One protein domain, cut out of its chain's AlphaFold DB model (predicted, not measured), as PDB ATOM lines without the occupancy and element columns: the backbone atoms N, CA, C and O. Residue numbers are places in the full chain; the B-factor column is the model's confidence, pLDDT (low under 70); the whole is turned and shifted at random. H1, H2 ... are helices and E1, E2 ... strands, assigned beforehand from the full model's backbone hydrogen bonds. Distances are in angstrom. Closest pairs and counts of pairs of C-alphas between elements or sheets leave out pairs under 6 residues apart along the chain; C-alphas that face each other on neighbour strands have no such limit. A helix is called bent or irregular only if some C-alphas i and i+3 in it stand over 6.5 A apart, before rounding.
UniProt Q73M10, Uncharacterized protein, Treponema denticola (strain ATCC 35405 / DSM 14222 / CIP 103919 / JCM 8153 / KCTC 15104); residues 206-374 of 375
ATOM      1  N   ASP A 206       0.513  20.761 -30.922       88.06
ATOM      2  CA  ASP A 206       0.284  21.970 -30.121       88.06
ATOM      3  C   ASP A 206       1.046  23.196 -30.635       88.06
ATOM      4  O   ASP A 206       0.546  24.323 -30.570       88.06
ATOM      5  N   ALA A 207       2.271  22.999 -31.129       86.44
ATOM      6  CA  ALA A 207       3.071  24.083 -31.683       86.44
ATOM      7  C   ALA A 207       2.499  24.553 -33.027       86.44
ATOM      8  O   ALA A 207       2.319  25.757 -33.208       86.44
ATOM      9  N   SER A 208       2.134  23.621 -33.919       88.06
ATOM     10  CA  SER A 208       1.422  23.938 -35.161       88.06
ATOM     11  C   SER A 208       0.124  24.690 -34.880       88.06
ATOM     12  O   SER A 208      -0.125  25.729 -35.484       88.06
ATOM     13  N   TYR A 209      -0.691  24.199 -33.943       90.75
ATOM     14  CA  TYR A 209      -1.975  24.806 -33.606       90.75
ATOM     15  C   TYR A 209      -1.803  26.243 -33.113       90.75
ATOM     16  O   TYR A 209      -2.448  27.144 -33.639       90.75
ATOM     17  N   LYS A 210      -0.875  26.497 -32.183       90.00
ATOM     18  CA  LYS A 210      -0.587  27.860 -31.703       90.00
ATOM     19  C   LYS A 210      -0.150  28.814 -32.816       90.00
ATOM     20  O   LYS A 210      -0.466  29.996 -32.731       90.00
ATOM     21  N   GLU A 211       0.567  28.324 -33.827       87.88
ATOM     22  CA  GLU A 211       1.028  29.147 -34.953       87.88
ATOM     23  C   GLU A 211      -0.113  29.527 -35.905       87.88
ATOM     24  O   GLU A 211      -0.109  30.638 -36.430       87.88
ATOM     25  N   VAL A 212      -1.087  28.635 -36.132       89.06
ATOM     26  CA  VAL A 212      -2.071  28.799 -37.223       89.06
ATOM     27  C   VAL A 212      -3.539  28.817 -36.785       89.06
ATOM     28  O   VAL A 212      -4.408  28.900 -37.649       89.06
ATOM     29  N   GLN A 213      -3.850  28.740 -35.485       89.75
ATOM     30  CA  GLN A 213      -5.229  28.637 -34.965       89.75
ATOM     31  C   GLN A 213      -6.177  29.723 -35.495       89.75
ATOM     32  O   GLN A 213      -7.335  29.430 -35.795       89.75
ATOM     33  N   ASP A 214      -5.683  30.950 -35.674       87.38
ATOM     34  CA  ASP A 214      -6.494  32.070 -36.157       87.38
ATOM     35  C   ASP A 214      -6.865  31.910 -37.642       87.38
ATOM     36  O   ASP A 214      -7.951  32.327 -38.053       87.38
ATOM     37  N   ASP A 215      -6.026  31.207 -38.411       87.00
ATOM     38  CA  ASP A 215      -6.191  30.941 -39.843       87.00
ATOM     39  C   ASP A 215      -6.992  29.666 -40.138       87.00
ATOM     40  O   ASP A 215      -7.364  29.439 -41.294       87.00
ATOM     41  N   LEU A 216      -7.248  28.802 -39.148       90.44
ATOM     42  CA  LEU A 216      -7.961  27.543 -39.379       90.44
ATOM     43  C   LEU A 216      -9.396  27.805 -39.855       90.44
ATOM     44  O   LEU A 216     -10.085  28.631 -39.246       90.44
ATOM     45  N   PRO A 217      -9.875  27.104 -40.901       86.38
ATOM     46  CA  PRO A 217     -11.229  27.296 -41.397       86.38
ATOM     47  C   PRO A 217     -12.233  26.730 -40.392       86.38
ATOM     48  O   PRO A 217     -12.187  25.548 -40.041       86.38
ATOM     49  N   MET A 218     -13.168  27.569 -39.957       82.88
ATOM     50  CA  MET A 218     -14.171  27.230 -38.953       82.88
ATOM     51  C   MET A 218     -15.562  27.162 -39.583       82.88
ATOM     52  O   MET A 218     -15.837  27.759 -40.619       82.88
ATOM     53  N   GLN A 219     -16.474  26.390 -38.983       78.94
ATOM     54  CA  GLN A 219     -17.882  26.385 -39.429       78.94
ATOM     55  C   GLN A 219     -18.733  27.452 -38.734       78.94
ATOM     56  O   GLN A 219     -19.898  27.646 -39.095       78.94
ATOM     57  N   LYS A 220     -18.163  28.130 -37.738       74.56
ATOM     58  CA  LYS A 220     -18.782  29.244 -37.026       74.56
ATOM     59  C   LYS A 220     -18.047  30.532 -37.348       74.56
ATOM     60  O   LYS A 220     -16.819  30.529 -37.407       74.56
ATOM     61  N   ASP A 221     -18.798  31.617 -37.508       70.44
ATOM     62  CA  ASP A 221     -18.203  32.948 -37.575       70.44
ATOM     63  C   ASP A 221     -17.608  33.349 -36.217       70.44
ATOM     64  O   ASP A 221     -17.787  32.685 -35.190       70.44
ATOM     65  N   LYS A 222     -16.941  34.503 -36.198       70.00
ATOM     66  CA  LYS A 222     -16.414  35.133 -34.981       70.00
ATOM     67  C   LYS A 222     -17.462  35.404 -33.886       70.00
ATOM     68  O   LYS A 222     -17.081  35.649 -32.749       70.00
ATOM     69  N   ASN A 223     -18.755  35.372 -34.213       76.38
ATOM     70  CA  ASN A 223     -19.865  35.571 -33.278       76.38
ATOM     71  C   ASN A 223     -20.483  34.237 -32.814       76.38
ATOM     72  O   ASN A 223     -21.473  34.233 -32.084       76.38
ATOM     73  N   GLY A 224     -19.933  33.097 -33.244       70.00
ATOM     74  CA  GLY A 224     -20.437  31.767 -32.914       70.00
ATOM     75  C   GLY A 224     -21.625  31.303 -33.762       70.00
ATOM     76  O   GLY A 224     -22.141  30.208 -33.513       70.00
ATOM     77  N   LYS A 225     -22.051  32.075 -34.772       77.12
ATOM     78  CA  LYS A 225     -23.119  31.685 -35.699       77.12
ATOM     79  C   LYS A 225     -22.593  30.616 -36.645       77.12
ATOM     80  O   LYS A 225     -21.600  30.826 -37.336       77.12
ATOM     81  N   VAL A 226     -23.280  29.476 -36.703       71.44
ATOM     82  CA  VAL A 226     -22.992  28.429 -37.691       71.44
ATOM     83  C   VAL A 226     -23.290  28.995 -39.072       71.44
ATOM     84  O   VAL A 226     -24.433  29.341 -39.366       71.44
ATOM     85  N   ILE A 227     -22.262  29.104 -39.905       59.53
ATOM     86  CA  ILE A 227     -22.400  29.654 -41.254       59.53
ATOM     87  C   ILE A 227     -22.632  28.521 -42.258       59.53
ATOM     88  O   ILE A 227     -23.428  28.676 -43.180       59.53
ATOM     89  N   TYR A 228     -21.984  27.362 -42.055       59.16
ATOM     90  CA  TYR A 228     -21.981  26.258 -43.024       59.16
ATOM     91  C   TYR A 228     -22.004  24.880 -42.335       59.16
ATOM     92  O   TYR A 228     -20.945  24.334 -42.032       59.16
ATOM     93  N   PRO A 229     -23.176  24.268 -42.079       59.31
ATOM     94  CA  PRO A 229     -23.275  23.047 -41.269       59.31
ATOM     95  C   PRO A 229     -22.650  21.801 -41.925       59.31
ATOM     96  O   PRO A 229     -22.171  20.912 -41.223       59.31
ATOM     97  N   ASN A 230     -22.570  21.759 -43.258       66.25
ATOM     98  CA  ASN A 230     -22.170  20.561 -44.010       66.25
ATOM     99  C   ASN A 230     -20.686  20.537 -44.426       66.25
ATOM    100  O   ASN A 230     -20.242  19.602 -45.085       66.25
ATOM    101  N   THR A 231     -19.894  21.543 -44.049       84.06
ATOM    102  CA  THR A 231     -18.493  21.681 -44.495       84.06
ATOM    103  C   THR A 231     -17.471  20.988 -43.598       84.06
ATOM    104  O   THR A 231     -16.277  21.064 -43.882       84.06
ATOM    105  N   CYS A 232     -17.901  20.273 -42.552       88.62
ATOM    106  CA  CYS A 232     -17.015  19.676 -41.545       88.62
ATOM    107  C   CYS A 232     -15.902  18.807 -42.152       88.62
ATOM    108  O   CYS A 232     -14.752  18.921 -41.738       88.62
ATOM    109  N   LYS A 233     -16.206  18.002 -43.179       92.31
ATOM    110  CA  LYS A 233     -15.226  17.152 -43.877       92.31
ATOM    111  C   LYS A 233     -14.161  17.971 -44.616       92.31
ATOM    112  O   LYS A 233     -12.966  17.692 -44.497       92.31
ATOM    113  N   TYR A 234     -14.561  19.016 -45.341       93.88
ATOM    114  CA  TYR A 234     -13.614  19.881 -46.052       93.88
ATOM    115  C   TYR A 234     -12.814  20.762 -45.098       93.88
ATOM    116  O   TYR A 234     -11.594  20.807 -45.217       93.88
ATOM    117  N   ASN A 235     -13.454  21.394 -44.112       93.19
ATOM    118  CA  ASN A 235     -12.744  22.192 -43.113       93.19
ATOM    119  C   ASN A 235     -11.760  21.334 -42.307       93.19
ATOM    120  O   ASN A 235     -10.652  21.780 -42.040       93.19
ATOM    121  N   SER A 236     -12.107  20.079 -42.004       95.31
ATOM    122  CA  SER A 236     -11.191  19.121 -41.367       95.31
ATOM    123  C   SER A 236      -9.980  18.811 -42.238       95.31
ATOM    124  O   SER A 236      -8.853  18.811 -41.754       95.31
ATOM    125  N   THR A 237     -10.207  18.597 -43.535       96.31
ATOM    126  CA  THR A 237      -9.133  18.346 -44.506       96.31
ATOM    127  C   THR A 237      -8.188  19.539 -44.599       96.31
ATOM    128  O   THR A 237      -6.978  19.395 -44.454       96.31
ATOM    129  N   ILE A 238      -8.738  20.732 -44.824       96.19
ATOM    130  CA  ILE A 238      -7.953  21.952 -45.006       96.19
ATOM    131  C   ILE A 238      -7.270  22.365 -43.701       96.19
ATOM    132  O   ILE A 238      -6.101  22.738 -43.726       96.19
ATOM    133  N   GLY A 239      -7.944  22.215 -42.559       95.31
ATOM    134  CA  GLY A 239      -7.355  22.429 -41.240       95.31
ATOM    135  C   GLY A 239      -6.168  21.501 -40.977       95.31
ATOM    136  O   GLY A 239      -5.115  21.975 -40.563       95.31
ATOM    137  N   ALA A 240      -6.287  20.206 -41.293       95.88
ATOM    138  CA  ALA A 240      -5.183  19.254 -41.158       95.88
ATOM    139  C   ALA A 240      -3.981  19.617 -42.049       95.88
ATOM    140  O   ALA A 240      -2.836  19.585 -41.593       95.88
ATOM    141  N   VAL A 241      -4.219  20.022 -43.303       94.94
ATOM    142  CA  VAL A 241      -3.147  20.474 -44.211       94.94
ATOM    143  C   VAL A 241      -2.495  21.759 -43.693       94.94
ATOM    144  O   VAL A 241      -1.268  21.847 -43.663       94.94
ATOM    145  N   ARG A 242      -3.282  22.727 -43.207       93.81
ATOM    146  CA  ARG A 242      -2.764  23.977 -42.626       93.81
ATOM    147  C   ARG A 242      -1.878  23.710 -41.404       93.81
ATOM    148  O   ARG A 242      -0.786  24.260 -41.302       93.81
ATOM    149  N   LEU A 243      -2.310  22.811 -40.523       92.50
ATOM    150  CA  LEU A 243      -1.561  22.357 -39.344       92.50
ATOM    151  C   LEU A 243      -0.311  21.525 -39.685       92.50
ATOM    152  O   LEU A 243       0.597  21.428 -38.861       92.50
ATOM    153  N   SER A 244      -0.225  20.972 -40.899       90.75
ATOM    154  CA  SER A 244       0.993  20.318 -41.409       90.75
ATOM    155  C   SER A 244       2.096  21.325 -41.786       90.75
ATOM    156  O   SER A 244       3.163  20.921 -42.241       90.75
ATOM    157  N   GLY A 245       1.837  22.630 -41.636       87.75
ATOM    158  CA  GLY A 245       2.776  23.720 -41.918       87.75
ATOM    159  C   GLY A 245       2.537  24.434 -43.251       87.75
ATOM    160  O   GLY A 245       3.080  25.513 -43.474       87.75
ATOM    161  N   TYR A 246       1.670  23.904 -44.117       89.56
ATOM    162  CA  TYR A 246       1.406  24.512 -45.419       89.56
ATOM    163  C   TYR A 246       0.632  25.826 -45.291       89.56
ATOM    164  O   TYR A 246      -0.319  25.944 -44.516       89.56
ATOM    165  N   THR A 247       1.016  26.827 -46.077       90.19
ATOM    166  CA  THR A 247       0.351  28.133 -46.125       90.19
ATOM    167  C   THR A 247      -0.676  28.180 -47.242       90.19
ATOM    168  O   THR A 247      -0.472  27.596 -48.307       90.19
ATOM    169  N   TYR A 248      -1.767  28.914 -47.025       92.94
ATOM    170  CA  TYR A 248      -2.671  29.256 -48.120       92.94
ATOM    171  C   TYR A 248      -1.913  29.995 -49.223       92.94
ATOM    172  O   TYR A 248      -0.856  30.584 -48.981       92.94
ATOM    173  N   LYS A 249      -2.457  29.973 -50.440       91.56
ATOM    174  CA  LYS A 249      -1.967  30.846 -51.511       91.56
ATOM    175  C   LYS A 249      -1.996  32.305 -51.036       91.56
ATOM    176  O   LYS A 249      -2.932  32.692 -50.341       91.56
ATOM    177  N   ASP A 250      -0.998  33.094 -51.445       77.81
ATOM    178  CA  ASP A 250      -0.732  34.467 -50.964       77.81
ATOM    179  C   ASP A 250      -1.936  35.434 -51.050       77.81
ATOM    180  O   ASP A 250      -1.929  36.497 -50.432       77.81
ATOM    181  N   ASP A 251      -2.962  35.090 -51.829       82.38
ATOM    182  CA  ASP A 251      -4.172  35.872 -52.066       82.38
ATOM    183  C   ASP A 251      -5.397  35.441 -51.240       82.38
ATOM    184  O   ASP A 251      -6.446  36.074 -51.347       82.38
ATOM    185  N   LEU A 252      -5.297  34.379 -50.435       91.38
ATOM    186  CA  LEU A 252      -6.441  33.805 -49.730       91.38
ATOM    187  C   LEU A 252      -6.456  34.160 -48.244       91.38
ATOM    188  O   LEU A 252      -5.542  33.829 -47.489       91.38
ATOM    189  N   THR A 253      -7.561  34.767 -47.815       90.94
ATOM    190  CA  THR A 253      -7.914  34.910 -46.397       90.94
ATOM    191  C   THR A 253      -8.594  33.644 -45.873       90.94
ATOM    192  O   THR A 253      -9.089  32.821 -46.650       90.94
ATOM    193  N   LYS A 254      -8.688  33.499 -44.547       89.38
ATOM    194  CA  LYS A 254      -9.479  32.435 -43.910       89.38
ATOM    195  C   LYS A 254     -10.923  32.421 -44.409       89.38
ATOM    196  O   LYS A 254     -11.445  31.364 -44.757       89.38
ATOM    197  N   GLU A 255     -11.554  33.586 -44.503       87.94
ATOM    198  CA  GLU A 255     -12.929  33.718 -44.975       87.94
ATOM    199  C   GLU A 255     -13.075  33.269 -46.435       87.94
ATOM    200  O   GLU A 255     -14.111  32.730 -46.829       87.94
ATOM    201  N   ASP A 256     -12.053  33.478 -47.267       91.38
ATOM    202  CA  ASP A 256     -12.062  32.986 -48.645       91.38
ATOM    203  C   ASP A 256     -11.917  31.465 -48.704       91.38
ATOM    204  O   ASP A 256     -12.626  30.816 -49.477       91.38
ATOM    205  N   VAL A 257     -11.090  30.881 -47.834       92.19
ATOM    206  CA  VAL A 257     -10.974  29.426 -47.679       92.19
ATOM    207  C   VAL A 257     -12.301  28.808 -47.231       92.19
ATOM    208  O   VAL A 257     -12.753  27.839 -47.840       92.19
ATOM    209  N   GLU A 258     -12.983  29.393 -46.246       88.19
ATOM    210  CA  GLU A 258     -14.303  28.932 -45.784       88.19
ATOM    211  C   GLU A 258     -15.367  29.000 -46.896       88.19
ATOM    212  O   GLU A 258     -16.208  28.106 -47.035       88.19
ATOM    213  N   LYS A 259     -15.311  30.018 -47.766       87.62
ATOM    214  CA  LYS A 259     -16.176  30.082 -48.959       87.62
ATOM    215  C   LYS A 259     -15.835  28.988 -49.970       87.62
ATOM    216  O   LYS A 259     -16.750  28.451 -50.599       87.62
ATOM    217  N   ILE A 260     -14.553  28.679 -50.174       91.31
ATOM    218  CA  ILE A 260     -14.108  27.615 -51.086       91.31
ATOM    219  C   ILE A 260     -14.610  26.254 -50.591       91.31
ATOM    220  O   ILE A 260     -15.209  25.510 -51.373       91.31
ATOM    221  N   THR A 261     -14.441  25.943 -49.302       90.12
ATOM    222  CA  THR A 261     -14.908  24.673 -48.722       90.12
ATOM    223  C   THR A 261     -16.429  24.554 -48.763       90.12
ATOM    224  O   THR A 261     -16.951  23.486 -49.078       90.12
ATOM    225  N   ASN A 262     -17.163  25.649 -48.555       86.06
ATOM    226  CA  ASN A 262     -18.616  25.655 -48.724       86.06
ATOM    227  C   ASN A 262     -19.048  25.374 -50.170       86.06
ATOM    228  O   ASN A 262     -19.885  24.504 -50.419       86.06
ATOM    229  N   LYS A 263     -18.427  26.048 -51.146       87.06
ATOM    230  CA  LYS A 263     -18.697  25.815 -52.574       87.06
ATOM    231  C   LYS A 263     -18.389  24.381 -53.010       87.06
ATOM    232  O   LYS A 263     -19.008  23.892 -53.953       87.06
ATOM    233  N   ALA A 264     -17.431  23.724 -52.355       88.31
ATOM    234  CA  ALA A 264     -17.069  22.337 -52.626       88.31
ATOM    235  C   ALA A 264     -18.170  21.338 -52.236       88.31
ATOM    236  O   ALA A 264     -18.291  20.300 -52.886       88.31
ATOM    237  N   VAL A 265     -18.978  21.655 -51.218       83.31
ATOM    238  CA  VAL A 265     -20.142  20.850 -50.806       83.31
ATOM    239  C   VAL A 265     -21.372  21.179 -51.652       83.31
ATOM    240  O   VAL A 265     -22.155  20.294 -51.979       83.31
ATOM    241  N   SER A 266     -21.553  22.451 -52.023       72.69
ATOM    242  CA  SER A 266     -22.748  22.920 -52.738       72.69
ATOM    243  C   SER A 266     -22.727  22.662 -54.251       72.69
ATOM    244  O   SER A 266     -23.652  23.058 -54.962       72.69
ATOM    245  N   SER A 267     -21.658  22.084 -54.798       61.97
ATOM    246  CA  SER A 267     -21.577  21.780 -56.226       61.97
ATOM    247  C   SER A 267     -22.463  20.583 -56.591       61.97
ATOM    248  O   SER A 267     -22.638  19.660 -55.805       61.97
ATOM    249  N   LYS A 268     -22.992  20.558 -57.832       67.12
ATOM    250  CA  LYS A 268     -23.867  19.474 -58.354       67.12
ATOM    251  C   LYS A 268     -23.307  18.060 -58.129       67.12
ATOM    252  O   LYS A 268     -24.057  17.090 -58.125       67.12
ATOM    253  N   LYS A 269     -21.984  17.959 -58.010       78.31
ATOM    254  CA  LYS A 269     -21.245  16.843 -57.423       78.31
ATOM    255  C   LYS A 269     -20.224  17.459 -56.473       78.31
ATOM    256  O   LYS A 269     -19.567  18.414 -56.894       78.31
ATOM    257  N   CYS A 270     -20.106  16.952 -55.248       84.12
ATOM    258  CA  CYS A 270     -19.066  17.373 -54.305       84.12
ATOM    259  C   CYS A 270     -17.685  17.358 -54.998       84.12
ATOM    260  O   CYS A 270     -17.409  16.461 -55.803       84.12
ATOM    261  N   LYS A 271     -16.850  18.381 -54.761       90.31
ATOM    262  CA  LYS A 271     -15.486  18.432 -55.326       90.31
ATOM    263  C   LYS A 271     -14.618  17.310 -54.738       90.31
ATOM    264  O   LYS A 271     -14.896  16.787 -53.669       90.31
ATOM    265  N   LEU A 272     -13.525  16.944 -55.404       91.62
ATOM    266  CA  LEU A 272     -12.546  16.069 -54.759       91.62
ATOM    267  C   LEU A 272     -11.776  16.861 -53.698       91.62
ATOM    268  O   LEU A 272     -11.391  18.007 -53.930       91.62
ATOM    269  N   HIS A 273     -11.489  16.242 -52.552       93.81
ATOM    270  CA  HIS A 273     -10.681  16.868 -51.498       93.81
ATOM    271  C   HIS A 273      -9.306  17.325 -52.011       93.81
ATOM    272  O   HIS A 273      -8.840  18.399 -51.641       93.81
ATOM    273  N   THR A 274      -8.688  16.565 -52.919       94.31
ATOM    274  CA  THR A 274      -7.420  16.932 -53.570       94.31
ATOM    275  C   THR A 274      -7.532  18.191 -54.425       94.31
ATOM    276  O   THR A 274      -6.603  18.993 -54.439       94.31
ATOM    277  N   ASP A 275      -8.670  18.409 -55.091       94.00
ATOM    278  CA  ASP A 275      -8.897  19.617 -55.891       94.00
ATOM    279  C   ASP A 275      -9.045  20.840 -54.983       94.00
ATOM    280  O   ASP A 275      -8.522  21.909 -55.288       94.00
ATOM    281  N   VAL A 276      -9.708  20.680 -53.833       95.19
ATOM    282  CA  VAL A 276      -9.830  21.751 -52.834       95.19
ATOM    283  C   VAL A 276      -8.471  22.065 -52.200       95.19
ATOM    284  O   VAL A 276      -8.143  23.236 -52.036       95.19
ATOM    285  N   ILE A 277      -7.641  21.053 -51.915       95.44
ATOM    286  CA  ILE A 277      -6.251  21.258 -51.468       95.44
ATOM    287  C   ILE A 277      -5.464  22.054 -52.520       95.44
ATOM    288  O   ILE A 277      -4.788  23.025 -52.173       95.44
ATOM    289  N   LYS A 278      -5.595  21.705 -53.805       94.38
ATOM    290  CA  LYS A 278      -4.943  22.436 -54.901       94.38
ATOM    291  C   LYS A 278      -5.427  23.881 -54.998       94.38
ATOM    292  O   LYS A 278      -4.615  24.782 -55.192       94.38
ATOM    293  N   GLU A 279      -6.727  24.112 -54.847       94.88
ATOM    294  CA  GLU A 279      -7.339  25.442 -54.913       94.88
ATOM    295  C   GLU A 279      -6.899  26.342 -53.747       94.88
ATOM    296  O   GLU A 279      -6.597  27.513 -53.971       94.88
ATOM    297  N   VAL A 280      -6.811  25.797 -52.529       95.25
ATOM    298  CA  VAL A 280      -6.471  26.549 -51.306       95.25
ATOM    299  C   VAL A 280      -4.962  26.756 -51.139       95.25
ATOM    300  O   VAL A 280      -4.522  27.850 -50.789       95.25
ATOM    301  N   PHE A 281      -4.155  25.724 -51.388       93.06
ATOM    302  CA  PHE A 281      -2.718  25.739 -51.085       93.06
ATOM    303  C   PHE A 281      -1.826  25.763 -52.335       93.06
ATOM    304  O   PHE A 281      -0.624  25.974 -52.229       93.06
ATOM    305  N   GLY A 282      -2.369  25.518 -53.533       92.12
ATOM    306  CA  GLY A 282      -1.564  25.347 -54.751       92.12
ATOM    307  C   GLY A 282      -0.842  23.995 -54.844       92.12
ATOM    308  O   GLY A 282      -0.078  23.764 -55.785       92.12
ATOM    309  N   LEU A 283      -1.115  23.076 -53.915       90.19
ATOM    310  CA  LEU A 283      -0.400  21.810 -53.749       90.19
ATOM    311  C   LEU A 283      -1.082  20.656 -54.481       90.19
ATOM    312  O   LEU A 283      -2.305  20.525 -54.443       90.19
ATOM    313  N   ASP A 284      -0.290  19.792 -55.113       90.94
ATOM    314  CA  ASP A 284      -0.790  18.514 -55.618       90.94
ATOM    315  C   ASP A 284      -0.783  17.477 -54.490       90.94
ATOM    316  O   ASP A 284       0.189  17.365 -53.745       90.94
ATOM    317  N   ALA A 285      -1.852  16.694 -54.378       91.69
ATOM    318  CA  ALA A 285      -1.993  15.673 -53.345       91.69
ATOM    319  C   ALA A 285      -2.499  14.354 -53.933       91.69
ATOM    320  O   ALA A 285      -3.254  14.337 -54.909       91.69
ATOM    321  N   VAL A 286      -2.091  13.244 -53.324       90.94
ATOM    322  CA  VAL A 286      -2.716  11.928 -53.505       90.94
ATOM    323  C   VAL A 286      -3.474  11.606 -52.232       90.94
ATOM    324  O   VAL A 286      -2.955  11.842 -51.145       90.94
ATOM    325  N   TYR A 287      -4.687  11.077 -52.358       91.69
ATOM    326  CA  TYR A 287      -5.425  10.565 -51.211       91.69
ATOM    327  C   TYR A 287      -5.337   9.043 -51.150       91.69
ATOM    328  O   TYR A 287      -5.251   8.366 -52.177       91.69
ATOM    329  N   TYR A 288      -5.438   8.524 -49.937       91.12
ATOM    330  CA  TYR A 288      -5.519   7.105 -49.639       91.12
ATOM    331  C   TYR A 288      -6.670   6.874 -48.663       91.12
ATOM    332  O   TYR A 288      -6.914   7.688 -47.767       91.12
ATOM    333  N   GLU A 289      -7.401   5.776 -48.850       93.31
ATOM    334  CA  GLU A 289      -8.524   5.430 -47.981       93.31
ATOM    335  C   GLU A 289      -8.026   4.955 -46.610       93.31
ATOM    336  O   GLU A 289      -7.146   4.099 -46.502       93.31
ATOM    337  N   ILE A 290      -8.633   5.494 -45.556       92.19
ATOM    338  CA  ILE A 290      -8.515   4.983 -44.193       92.19
ATOM    339  C   ILE A 290      -9.648   3.967 -43.996       92.19
ATOM    340  O   ILE A 290     -10.816   4.346 -44.143       92.19
ATOM    341  N   PRO A 291      -9.347   2.703 -43.648       91.12
ATOM    342  CA  PRO A 291     -10.364   1.714 -43.304       91.12
ATOM    343  C   PRO A 291     -11.249   2.161 -42.135       91.12
ATOM    344  O   PRO A 291     -10.783   2.811 -41.202       91.12
ATOM    345  N   ALA A 292     -12.523   1.776 -42.166       93.88
ATOM    346  CA  ALA A 292     -13.423   1.972 -41.034       93.88
ATOM    347  C   ALA A 292     -13.056   1.064 -39.854       93.88
ATOM    348  O   ALA A 292     -12.466  -0.002 -40.035       93.88
ATOM    349  N   GLY A 293     -13.452   1.466 -38.649       92.56
ATOM    350  CA  GLY A 293     -13.324   0.628 -37.458       92.56
ATOM    351  C   GLY A 293     -11.932   0.570 -36.829       92.56
ATOM    352  O   GLY A 293     -11.742  -0.175 -35.871       92.56
ATOM    353  N   LEU A 294     -10.959   1.341 -37.329       92.06
ATOM    354  CA  LEU A 294      -9.617   1.369 -36.739       92.06
ATOM    355  C   LEU A 294      -9.640   1.910 -35.307       92.06
ATOM    356  O   LEU A 294     -10.353   2.868 -35.002       92.06
ATOM    357  N   SER A 295      -8.805   1.351 -34.436       94.94
ATOM    358  CA  SER A 295      -8.473   1.988 -33.160       94.94
ATOM    359  C   SER A 295      -7.640   3.258 -33.371       94.94
ATOM    360  O   SER A 295      -6.988   3.433 -34.401       94.94
ATOM    361  N   GLU A 296      -7.600   4.141 -32.367       93.94
ATOM    362  CA  GLU A 296      -6.813   5.384 -32.439       93.94
ATOM    363  C   GLU A 296      -5.324   5.097 -32.689       93.94
ATOM    364  O   GLU A 296      -4.669   5.775 -33.479       93.94
ATOM    365  N   LYS A 297      -4.799   4.034 -32.068       90.75
ATOM    366  CA  LYS A 297      -3.414   3.590 -32.248       90.75
ATOM    367  C   LYS A 297      -3.146   3.115 -33.678       90.75
ATOM    368  O   LYS A 297      -2.106   3.449 -34.238       90.75
ATOM    369  N   GLU A 298      -4.058   2.334 -34.254       91.38
ATOM    370  CA  GLU A 298      -3.930   1.851 -35.634       91.38
ATOM    371  C   GLU A 298      -4.029   2.997 -36.638       91.38
ATOM    372  O   GLU A 298      -3.237   3.045 -37.574       91.38
ATOM    373  N   LEU A 299      -4.933   3.956 -36.409       93.88
ATOM    374  CA  LEU A 299      -5.037   5.149 -37.242       93.88
ATOM    375  C   LEU A 299      -3.739   5.964 -37.219       93.88
ATOM    376  O   LEU A 299      -3.202   6.283 -38.277       93.88
ATOM    377  N   LYS A 300      -3.203   6.255 -36.028       89.75
ATOM    378  CA  LYS A 300      -1.938   6.989 -35.875       89.75
ATOM    379  C   LYS A 300      -0.777   6.278 -36.576       89.75
ATOM    380  O   LYS A 300       0.033   6.930 -37.225       89.75
ATOM    381  N   ALA A 301      -0.718   4.947 -36.491       87.75
ATOM    382  CA  ALA A 301       0.305   4.153 -37.169       87.75
ATOM    383  C   ALA A 301       0.154   4.152 -38.700       87.75
ATOM    384  O   ALA A 301       1.158   4.202 -39.405       87.75
ATOM    385  N   LEU A 302      -1.081   4.094 -39.209       88.25
ATOM    386  CA  LEU A 302      -1.373   4.107 -40.644       88.25
ATOM    387  C   LEU A 302      -1.085   5.473 -41.273       88.25
ATOM    388  O   LEU A 302      -0.441   5.554 -42.314       88.25
ATOM    389  N   VAL A 303      -1.594   6.535 -40.653       88.88
ATOM    390  CA  VAL A 303      -1.560   7.887 -41.217       88.88
ATOM    391  C   VAL A 303      -0.212   8.565 -40.957       88.88
ATOM    392  O   VAL A 303       0.276   9.323 -41.799       88.88
ATOM    393  N   GLY A 304       0.413   8.279 -39.810       87.75
ATOM    394  CA  GLY A 304       1.651   8.920 -39.382       87.75
ATOM    395  C   GLY A 304       1.470  10.429 -39.215       87.75
ATOM    396  O   GLY A 304       0.554  10.879 -38.524       87.75
ATOM    397  N   ASP A 305       2.342  11.188 -39.877       86.06
ATOM    398  CA  ASP A 305       2.355  12.657 -39.867       86.06
ATOM    399  C   ASP A 305       1.526  13.270 -41.012       86.06
ATOM    400  O   ASP A 305       1.454  14.488 -41.144       86.06
ATOM    401  N   ASN A 306       0.919  12.448 -41.875       91.62
ATOM    402  CA  ASN A 306       0.161  12.967 -43.009       91.62
ATOM    403  C   ASN A 306      -1.138  13.651 -42.544       91.62
ATOM    404  O   ASN A 306      -1.797  13.158 -41.621       91.62
ATOM    405  N   PRO A 307      -1.563  14.742 -43.204       95.81
ATOM    406  CA  PRO A 307      -2.879  15.312 -42.966       95.81
ATOM    407  C   PRO A 307      -3.971  14.315 -43.356       95.81
ATOM    408  O   PRO A 307      -3.889  13.641 -44.386       95.81
ATOM    409  N   ALA A 308      -5.023  14.247 -42.550       97.00
ATOM    410  CA  ALA A 308      -6.140  13.344 -42.762       97.00
ATOM    411  C   ALA A 308      -7.478  13.938 -42.322       97.00
ATOM    412  O   ALA A 308      -7.554  14.860 -41.511       97.00
ATOM    413  N   MET A 309      -8.546  13.356 -42.858       97.12
ATOM    414  CA  MET A 309      -9.928  13.573 -42.461       97.12
ATOM    415  C   MET A 309     -10.551  12.222 -42.125       97.12
ATOM    416  O   MET A 309     -10.555  11.306 -42.947       97.12
ATOM    417  N   ILE A 310     -11.082  12.110 -40.914       96.94
ATOM    418  CA  ILE A 310     -11.698  10.907 -40.357       96.94
ATOM    419  C   ILE A 310     -13.188  11.173 -40.205       96.94
ATOM    420  O   ILE A 310     -13.590  12.247 -39.762       96.94
ATOM    421  N   ARG A 311     -14.015  10.196 -40.555       95.19
ATOM    422  CA  ARG A 311     -15.470  10.315 -40.548       95.19
ATOM    423  C   ARG A 311     -16.065   9.563 -39.373       95.19
ATOM    424  O   ARG A 311     -15.650   8.450 -39.059       95.19
ATOM    425  N   PHE A 312     -17.092  10.143 -38.774       94.69
ATOM    426  CA  PHE A 312     -17.883   9.533 -37.712       94.69
ATOM    427  C   PHE A 312     -19.375   9.650 -38.023       94.69
ATOM    428  O   PHE A 312     -19.774  10.623 -38.668       94.69
ATOM    429  N   PRO A 313     -20.220   8.725 -37.533       93.31
ATOM    430  CA  PRO A 313     -21.665   8.879 -37.630       93.31
ATOM    431  C   PRO A 313     -22.096  10.171 -36.932       93.31
ATOM    432  O   PRO A 313     -21.837  10.364 -35.740       93.31
ATOM    433  N   GLN A 314     -22.766  11.059 -37.658       90.75
ATOM    434  CA  GLN A 314     -23.099  12.402 -37.194       90.75
ATOM    435  C   GLN A 314     -24.014  12.364 -35.961       90.75
ATOM    436  O   GLN A 314     -23.775  13.095 -34.999       90.75
ATOM    437  N   ARG A 315     -25.010  11.465 -35.942       91.50
ATOM    438  CA  ARG A 315     -25.877  11.238 -34.770       91.50
ATOM    439  C   ARG A 315     -25.080  10.899 -33.517       91.50
ATOM    440  O   ARG A 315     -25.314  11.487 -32.466       91.50
ATOM    441  N   ALA A 316     -24.136   9.965 -33.635       91.94
ATOM    442  CA  ALA A 316     -23.329   9.503 -32.511       91.94
ATOM    443  C   ALA A 316     -22.350  10.587 -32.049       91.94
ATOM    444  O   ALA A 316     -22.220  10.840 -30.853       91.94
ATOM    445  N   PHE A 317     -21.707  11.277 -32.994       92.69
ATOM    446  CA  PHE A 317     -20.761  12.340 -32.677       92.69
ATOM    447  C   PHE A 317     -21.418  13.504 -31.924       92.69
ATOM    448  O   PHE A 317     -20.854  14.031 -30.962       92.69
ATOM    449  N   TRP A 318     -22.630  13.891 -32.331       90.38
ATOM    450  CA  TRP A 318     -23.371  14.979 -31.692       90.38
ATOM    451  C   TRP A 318     -24.276  14.533 -30.541       90.38
ATOM    452  O   TRP A 318     -24.802  15.392 -29.833       90.38
ATOM    453  N   GLY A 319     -24.464  13.225 -30.343       90.25
ATOM    454  CA  GLY A 319     -25.425  12.689 -29.378       90.25
ATOM    455  C   GLY A 319     -26.860  13.131 -29.675       90.25
ATOM    456  O   GLY A 319     -27.601  13.463 -28.754       90.25
ATOM    457  N   ASN A 320     -27.225  13.218 -30.957       89.94
ATOM    458  CA  ASN A 320     -28.515  13.737 -31.408       89.94
ATOM    459  C   ASN A 320     -29.127  12.806 -32.461       89.94
ATOM    460  O   ASN A 320     -28.703  12.789 -33.616       89.94
ATOM    461  N   ASP A 321     -30.142  12.050 -32.052       89.38
ATOM    462  CA  ASP A 321     -30.872  11.075 -32.865       89.38
ATOM    463  C   ASP A 321     -31.755  11.706 -33.953       89.38
ATOM    464  O   ASP A 321     -32.115  11.032 -34.916       89.38
ATOM    465  N   LYS A 322     -32.047  13.009 -33.858       90.00
ATOM    466  CA  LYS A 322     -32.820  13.751 -34.868       90.00
ATOM    467  C   LYS A 322     -32.026  14.099 -36.129       90.00
ATOM    468  O   LYS A 322     -32.624  14.517 -37.114       90.00
ATOM    469  N   LEU A 323     -30.697  13.972 -36.109       86.69
ATOM    470  CA  LEU A 323     -29.859  14.194 -37.298       86.69
ATOM    471  C   LEU A 323     -30.076  13.070 -38.331       86.69
ATOM    472  O   LEU A 323     -30.681  12.058 -37.986       86.69
ATOM    473  N   PRO A 324     -29.630  13.200 -39.589       83.62
ATOM    474  CA  PRO A 324     -29.740  12.117 -40.571       83.62
ATOM    475  C   PRO A 324     -29.017  10.842 -40.118       83.62
ATOM    476  O   PRO A 324     -27.965  10.909 -39.482       83.62
ATOM    477  N   GLU A 325     -29.590   9.676 -40.421       85.44
ATOM    478  CA  GLU A 325     -29.021   8.374 -40.036       85.44
ATOM    479  C   GLU A 325     -27.724   8.065 -40.785       85.44
ATOM    480  O   GLU A 325     -26.769   7.568 -40.192       85.44
ATOM    481  N   ASP A 326     -27.684   8.430 -42.062       86.06
ATOM    482  CA  ASP A 326     -26.532   8.374 -42.960       86.06
ATOM    483  C   ASP A 326     -25.630   9.616 -42.849       86.06
ATOM    484  O   ASP A 326     -24.667   9.759 -43.601       86.06
ATOM    485  N   GLY A 327     -25.925  10.520 -41.909       87.31
ATOM    486  CA  GLY A 327     -25.139  11.724 -41.687       87.31
ATOM    487  C   GLY A 327     -23.725  11.391 -41.219       87.31
ATOM    488  O   GLY A 327     -23.521  10.578 -40.315       87.31
ATOM    489  N   GLU A 328     -22.738  12.091 -41.773       90.75
ATOM    490  CA  GLU A 328     -21.330  11.953 -41.407       90.75
ATOM    491  C   GLU A 328     -20.771  13.270 -40.864       90.75
ATOM    492  O   GLU A 328     -21.085  14.355 -41.355       90.75
ATOM    493  N   HIS A 329     -19.885  13.174 -39.877       92.31
ATOM    494  CA  HIS A 329     -19.105  14.295 -39.375       92.31
ATOM    495  C   HIS A 329     -17.610  14.043 -39.580       92.31
ATOM    496  O   HIS A 329     -17.112  12.968 -39.248       92.31
ATOM    497  N   GLY A 330     -16.912  15.026 -40.146       93.56
ATOM    498  CA  GLY A 330     -15.473  14.972 -40.389       93.56
ATOM    499  C   GLY A 330     -14.668  15.565 -39.238       93.56
ATOM    500  O   GLY A 330     -15.035  16.618 -38.722       93.56
ATOM    501  N   ILE A 331     -13.561  14.905 -38.903       96.19
ATOM    502  CA  ILE A 331     -12.553  15.316 -37.922       96.19
ATOM    503  C   ILE A 331     -11.197  15.350 -38.618       96.19
ATOM    504  O   ILE A 331     -10.824  14.387 -39.289       96.19
ATOM    505  N   GLY A 332     -10.457  16.445 -38.475       97.00
ATOM    506  CA  GLY A 332      -9.104  16.554 -39.011       97.00
ATOM    507  C   GLY A 332      -8.112  15.829 -38.111       97.00
ATOM    508  O   GLY A 332      -8.273  15.828 -36.893       97.00
ATOM    509  N   TYR A 333      -7.081  15.232 -38.702       96.88
ATOM    510  CA  TYR A 333      -5.952  14.638 -37.989       96.88
ATOM    511  C   TYR A 333      -4.634  15.012 -38.665       96.88
ATOM    512  O   TYR A 333      -4.562  15.040 -39.893       96.88
ATOM    513  N   VAL A 334      -3.601  15.284 -37.871       93.50
ATOM    514  CA  VAL A 334      -2.235  15.569 -38.332       93.50
ATOM    515  C   VAL A 334      -1.271  15.542 -37.147       93.50
ATOM    516  O   VAL A 334      -1.636  15.955 -36.048       93.50
ATOM    517  N   ASN A 335      -0.033  15.085 -37.362       85.88
ATOM    518  CA  ASN A 335       1.046  15.118 -36.363       85.88
ATOM    519  C   ASN A 335       0.630  14.577 -34.979       85.88
ATOM    520  O   ASN A 335       0.990  15.139 -33.947       85.88
ATOM    521  N   GLY A 336      -0.165  13.502 -34.952       85.88
ATOM    522  CA  GLY A 336      -0.621  12.864 -33.716       85.88
ATOM    523  C   GLY A 336      -1.833  13.508 -33.037       85.88
ATOM    524  O   GLY A 336      -2.351  12.902 -32.096       85.88
ATOM    525  N   GLY A 337      -2.320  14.656 -33.517       93.06
ATOM    526  CA  GLY A 337      -3.474  15.349 -32.949       93.06
ATOM    527  C   GLY A 337      -4.660  15.515 -33.887       93.06
ATOM    528  O   GLY A 337      -4.594  15.232 -35.083       93.06
ATOM    529  N   PHE A 338      -5.773  15.939 -33.297       96.56
ATOM    530  CA  PHE A 338      -7.090  16.039 -33.905       96.56
ATOM    531  C   PHE A 338      -7.618  17.472 -33.838       96.56
ATOM    532  O   PHE A 338      -7.392  18.184 -32.859       96.56
ATOM    533  N   ILE A 339      -8.387  17.867 -34.850       95.06
ATOM    534  CA  ILE A 339      -9.081  19.156 -34.917       95.06
ATOM    535  C   ILE A 339     -10.534  18.954 -35.350       95.06
ATOM    536  O   ILE A 339     -10.834  18.261 -36.319       95.06
ATOM    537  N   GLU A 340     -11.446  19.589 -34.628       92.88
ATOM    538  CA  GLU A 340     -12.883  19.582 -34.870       92.88
ATOM    539  C   GLU A 340     -13.322  21.013 -35.234       92.88
ATOM    540  O   GLU A 340     -13.499  21.854 -34.343       92.88
ATOM    541  N   PRO A 341     -13.469  21.330 -36.532       84.88
ATOM    542  CA  PRO A 341     -13.641  22.704 -37.011       84.88
ATOM    543  C   PRO A 341     -15.036  23.305 -36.754       84.88
ATOM    544  O   PRO A 341     -15.247  24.495 -37.001       84.88
ATOM    545  N   TYR A 342     -16.014  22.529 -36.278       82.69
ATOM    546  CA  TYR A 342     -17.347  23.026 -35.932       82.69
ATOM    547  C   TYR A 342     -17.363  23.734 -34.577       82.69
ATOM    548  O   TYR A 342     -17.872  24.850 -34.460       82.69
ATOM    549  N   MET A 343     -16.830  23.095 -33.532       81.19
ATOM    550  CA  MET A 343     -16.745  23.677 -32.186       81.19
ATOM    551  C   MET A 343     -15.370  24.274 -31.875       81.19
ATOM    552  O   MET A 343     -15.241  24.914 -30.836       81.19
ATOM    553  N   GLY A 344     -14.360  24.058 -32.722       84.69
ATOM    554  CA  GLY A 344     -12.981  24.503 -32.475       84.69
ATOM    555  C   GLY A 344     -12.247  23.665 -31.435       84.69
ATOM    556  O   GLY A 344     -11.288  24.128 -30.821       84.69
ATOM    557  N   ARG A 345     -12.712  22.434 -31.199       91.38
ATOM    558  CA  ARG A 345     -12.054  21.522 -30.259       91.38
ATOM    559  C   ARG A 345     -10.828  20.913 -30.913       91.38
ATOM    560  O   ARG A 345     -10.866  20.580 -32.092       91.38
ATOM    561  N   HIS A 346      -9.775  20.729 -30.139       94.94
ATOM    562  CA  HIS A 346      -8.512  20.186 -30.611       94.94
ATOM    563  C   HIS A 346      -7.793  19.464 -29.476       94.94
ATOM    564  O   HIS A 346      -8.071  19.719 -28.306       94.94
ATOM    565  N   GLY A 347      -6.868  18.581 -29.830       93.94
ATOM    566  CA  GLY A 347      -5.995  17.908 -28.873       93.94
ATOM    567  C   GLY A 347      -5.405  16.626 -29.437       93.94
ATOM    568  O   GLY A 347      -5.744  16.197 -30.539       93.94
ATOM    569  N   GLU A 348      -4.507  16.004 -28.683       93.44
ATOM    570  CA  GLU A 348      -3.768  14.820 -29.135       93.44
ATOM    571  C   GLU A 348      -4.533  13.501 -28.947       93.44
ATOM    572  O   GLU A 348      -4.071  12.445 -29.391       93.44
ATOM    573  N   SER A 349      -5.712  13.531 -28.320       93.06
ATOM    574  CA  SER A 349      -6.547  12.353 -28.098       93.06
ATOM    575  C   SER A 349      -7.970  12.525 -28.621       93.06
ATOM    576  O   SER A 349      -8.513  13.629 -28.703       93.06
ATOM    577  N   TRP A 350      -8.640  11.400 -28.893       93.88
ATOM    578  CA  TRP A 350     -10.058  11.412 -29.260       93.88
ATOM    579  C   TRP A 350     -10.948  12.117 -28.227       93.88
ATOM    580  O   TRP A 350     -11.959  12.732 -28.575       93.88
ATOM    581  N   LYS A 351     -10.584  12.044 -26.941       93.38
ATOM    582  CA  LYS A 351     -11.364  12.632 -25.844       93.38
ATOM    583  C   LYS A 351     -11.400  14.157 -25.891       93.38
ATOM    584  O   LYS A 351     -12.380  14.730 -25.427       93.38
ATOM    585  N   ASP A 352     -10.384  14.782 -26.472       93.38
ATOM    586  CA  ASP A 352     -10.268  16.241 -26.532       93.38
ATOM    587  C   ASP A 352     -11.226  16.839 -27.573       93.38
ATOM    588  O   ASP A 352     -11.716  17.960 -27.429       93.38
ATOM    589  N   VAL A 353     -11.560  16.057 -28.606       93.69
ATOM    590  CA  VAL A 353     -12.421  16.489 -29.716       93.69
ATOM    591  C   VAL A 353     -13.836  15.915 -29.656       93.69
ATOM    592  O   VAL A 353     -14.792  16.587 -30.059       93.69
ATOM    593  N   ARG A 354     -14.026  14.708 -29.107       87.88
ATOM    594  CA  ARG A 354     -15.357  14.114 -28.926       87.88
ATOM    595  C   ARG A 354     -16.060  14.827 -27.770       87.88
ATOM    596  O   ARG A 354     -15.593  14.857 -26.641       87.88
ATOM    597  N   GLY A 355     -17.184  15.473 -28.036       84.81
ATOM    598  CA  GLY A 355     -17.843  16.298 -27.013       84.81
ATOM    599  C   GLY A 355     -18.367  15.494 -25.847       84.81
ATOM    600  O   GLY A 355     -18.599  14.299 -25.980       84.81
ATOM    601  N   ALA A 356     -18.684  16.173 -24.746       86.12
ATOM    602  CA  ALA A 356     -19.299  15.533 -23.582       86.12
ATOM    603  C   ALA A 356     -20.615  14.796 -23.907       86.12
ATOM    604  O   ALA A 356     -20.960  13.829 -23.240       86.12
ATOM    605  N   ARG A 357     -21.345  15.240 -24.940       87.00
ATOM    606  CA  ARG A 357     -22.589  14.607 -25.412       87.00
ATOM    607  C   ARG A 357     -22.364  13.509 -26.457       87.00
ATOM    608  O   ARG A 357     -23.316  12.826 -26.814       87.00
ATOM    609  N   SER A 358     -21.141  13.359 -26.962       90.25
ATOM    610  CA  SER A 358     -20.819  12.374 -27.995       90.25
ATOM    611  C   SER A 358     -20.924  10.963 -27.433       90.25
ATOM    612  O   SER A 358     -20.317  10.637 -26.411       90.25
ATOM    613  N   THR A 359     -21.653  10.109 -28.141       92.62
ATOM    614  CA  THR A 359     -21.675   8.663 -27.903       92.62
ATOM    615  C   THR A 359     -20.718   7.917 -28.831       92.62
ATOM    616  O   THR A 359     -20.533   6.712 -28.666       92.62
ATOM    617  N   ALA A 360     -20.072   8.612 -29.775       91.19
ATOM    618  CA  ALA A 360     -19.126   8.013 -30.709       91.19
ATOM    619  C   ALA A 360     -17.841   7.567 -29.992       91.19
ATOM    620  O   ALA A 360     -17.053   8.384 -29.495       91.19
ATOM    621  N   ASP A 361     -17.617   6.257 -29.941       93.25
ATOM    622  CA  ASP A 361     -16.303   5.697 -29.638       93.25
ATOM    623  C   ASP A 361     -15.365   5.868 -30.843       93.25
ATOM    624  O   ASP A 361     -15.824   5.986 -31.976       93.25
ATOM    625  N   PHE A 362     -14.047   5.887 -30.629       94.81
ATOM    626  CA  PHE A 362     -13.129   6.051 -31.757       94.81
ATOM    627  C   PHE A 362     -13.274   4.901 -32.762       94.81
ATOM    628  O   PHE A 362     -13.273   5.125 -33.970       94.81
ATOM    629  N   THR A 363     -13.479   3.673 -32.275       94.88
ATOM    630  CA  THR A 363     -13.669   2.492 -33.127       94.88
ATOM    631  C   THR A 363     -14.975   2.515 -33.924       94.88
ATOM    632  O   THR A 363     -15.135   1.723 -34.844       94.88
ATOM    633  N   SER A 364     -15.899   3.446 -33.651       94.12
ATOM    634  CA  SER A 364     -17.093   3.632 -34.482       94.12
ATOM    635  C   SER A 364     -16.841   4.529 -35.701       94.12
ATOM    636  O   SER A 364     -17.801   4.985 -36.324       94.12
ATOM    637  N   ASN A 365     -15.583   4.863 -36.012       96.19
ATOM    638  CA  ASN A 365     -15.259   5.658 -37.191       96.19
ATOM    639  C   ASN A 365     -15.661   4.931 -38.484       96.19
ATOM    640  O   ASN A 365     -15.561   3.710 -38.611       96.19
ATOM    641  N   LEU A 366     -16.067   5.723 -39.470       95.12
ATOM    642  CA  LEU A 366     -16.458   5.301 -40.814       95.12
ATOM    643  C   LEU A 366     -15.259   5.324 -41.781       95.12
ATOM    644  O   LEU A 366     -15.423   5.414 -43.001       95.12
ATOM    645  N   GLY A 367     -14.037   5.294 -41.245       93.75
ATOM    646  CA  GLY A 367     -12.813   5.476 -42.010       93.75
ATOM    647  C   GLY A 367     -12.641   6.927 -42.438       93.75
ATOM    648  O   GLY A 367     -13.075   7.850 -41.750       93.75
ATOM    649  N   GLY A 368     -12.022   7.157 -43.587       94.81
ATOM    650  CA  GLY A 368     -11.680   8.511 -44.007       94.81
ATOM    651  C   GLY A 368     -10.658   8.547 -45.127       94.81
ATOM    652  O   GLY A 368     -10.516   7.585 -45.878       94.81
ATOM    653  N   LEU A 369      -9.947   9.665 -45.221       96.12
ATOM    654  CA  LEU A 369      -8.911   9.906 -46.215       96.12
ATOM    655  C   LEU A 369      -7.671  10.464 -45.522       96.12
ATOM    656  O   LEU A 369      -7.796  11.378 -44.708       96.12
ATOM    657  N   TYR A 370      -6.489   9.967 -45.871       96.00
ATOM    658  CA  TYR A 370      -5.237  10.675 -45.600       96.00
ATOM    659  C   TYR A 370      -4.578  11.108 -46.903       96.00
ATOM    660  O   TYR A 370      -4.810  10.508 -47.955       96.00
ATOM    661  N   PHE A 371      -3.791  12.178 -46.837       94.88
ATOM    662  CA  PHE A 371      -3.271  12.859 -48.012       94.88
ATOM    663  C   PHE A 371      -1.747  12.919 -47.974       94.88
ATOM    664  O   PHE A 371      -1.163  13.477 -47.050       94.88
ATOM    665  N   GLU A 372      -1.107  12.401 -49.017       91.94
ATOM    666  CA  GLU A 372       0.309  12.648 -49.271       91.94
ATOM    667  C   GLU A 372       0.439  13.863 -50.189       91.94
ATOM    668  O   GLU A 372      -0.006  13.851 -51.343       91.94
ATOM    669  N   ILE A 373       1.054  14.924 -49.668       89.38
ATOM    670  CA  ILE A 373       1.342  16.135 -50.432       89.38
ATOM    671  C   ILE A 373       2.581  15.894 -51.299       89.38
ATOM    672  O   ILE A 373       3.650  15.539 -50.795       89.38
ATOM    673  N   LYS A 374       2.442  16.086 -52.613       83.25
ATOM    674  CA  LYS A 374       3.549  15.956 -53.563       83.25
ATOM    675  C   LYS A 374       4.465  17.174 -53.456       83.25
ATOM    676  O   LYS A 374       3.985  18.304 -53.387       83.25
TER     677      LYS A 374
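Overview. This is residues 206 to 374 of the 375 residues of an uncharacterized protein of Treponema denticola (strain ATCC 35405 / DSM 14222 / CIP 103919 / JCM 8153 / KCTC 15104) (UniProt Q73M10). What is the main picture? A strongly twisted antiparallel sheet of six strands stands in the middle, with H2 packed lengthwise on one face over E2 and E3, and H3 and H4 joining H2 on that side. The smaller helices H5 and H7 are over the opposite face, while H1 touches the end of H2 and grazes the sheet near E5. What is the tally? The printed part has 169 residues with seven named helices and six named strands, in the order H1 H2 H3 H4 E1 H5 E2 H6 E3 E4 E5 H7 E6; the class is mixed, and the sheet's order is E1 E6 E2 E3 E4 E5. How large is it? It is compact, with a radius of gyration of the C-alphas of 14.6 A and spans of 40 by 35 by 33 A.

Arrangement. How do the first four helices meet? H1, residues 206 to 215, irregular with C-alphas 211 and 214 8.2 A apart, touches residues 242 to 243 of H2, residues 232 to 243, at a steep tilt of 60 degrees; their closest C-alphas, of Ser 208 and Leu 243, are 5.4 A apart. H2 is the hub: it also touches H3, residues 254 to 265, in a helical hairpin, closest at the C-alphas of Tyr 234 and Thr 261, 5.6 A, and H4, residues 273 to 281, closest at those of Ile 238 and Ile 277, 6.7 A. H3 and H4 form another helical hairpin at a shallow tilt of 21 degrees, opposite ways, closest at the C-alphas of Val 257 and Val 280, 6.5 A. How is the sheet paired? From edge to edge it runs E1, residues 285 to 290, E6, 368 to 373, E2, 308 to 313, E3, 328 to 334, E4, 337 to 340, and E5, 345 to 347. Within hydrogen-bond range are N 288 and O 370, 2.9 A, N 309 and O 369, 2.8 A, N 310 and O 331, 2.8 A, N 332 and O 339, 2.8 A, and N 340 and O 345, 2.8 A. E3, E4 and E5 form a meander, each the antiparallel neighbour of the one before; E1, H5, residues 296 to 303, and E2 form a split strand-helix-strand unit, its two strands running the same way with E6 between them, and its crossover is right-handed. Which helices are on the sheet? H2 runs along the strands at a height over the sheet of 6.6 A, closest to E3 at the C-alphas of Ser 236 and Gly 332, 4.1 A, and H4 is on the same face at 10.0 A. On the opposite face are H5, over E2 at 8.8 A, and H7, residues 350 to 353, only just over E5, with 3 C-alphas, at 6.5 A. H6, residues 314 to 318, only grazes the sheet, and H3 is not on it. How do the helix backbones stand? In H2, H3, H4, H5 and H6 every O i to N i+4 pair is within hydrogen-bond range, in H1 4 of 6 are, and H7 is too short for such a pair.

Along the chain. Where does the first element begin? C-alpha 206 of H1 is at (0.284, 21.970, -30.121). Which elements are long? E3 measures 19.7 A, H3 17.2 A, E2 16.9 A, E6 16.4 A, H2 15.8 A, E1 15.5 A and H1 14.7 A from first to last C-alpha. Where are H2 and the last strand? H2 begins with C-alpha 232 at (-17.015, 19.676, -41.545), and E6 ends with C-alpha 373 at (1.342, 16.135, -50.432).

Size, cuts and confidence. How far does it reach? The two C-alphas farthest apart, of Asp 250 and Asp 321, are 42.2 A apart. Is it unbroken, and which links are long? The printed part has no cut; the long links are H1 to H2, with 16 residues, and H7 to E6, with 14. Where is confidence low? The mean pLDDT of the printed part is 89.0, and residues 227 to 230 and 267 to 268 of this model are under 70.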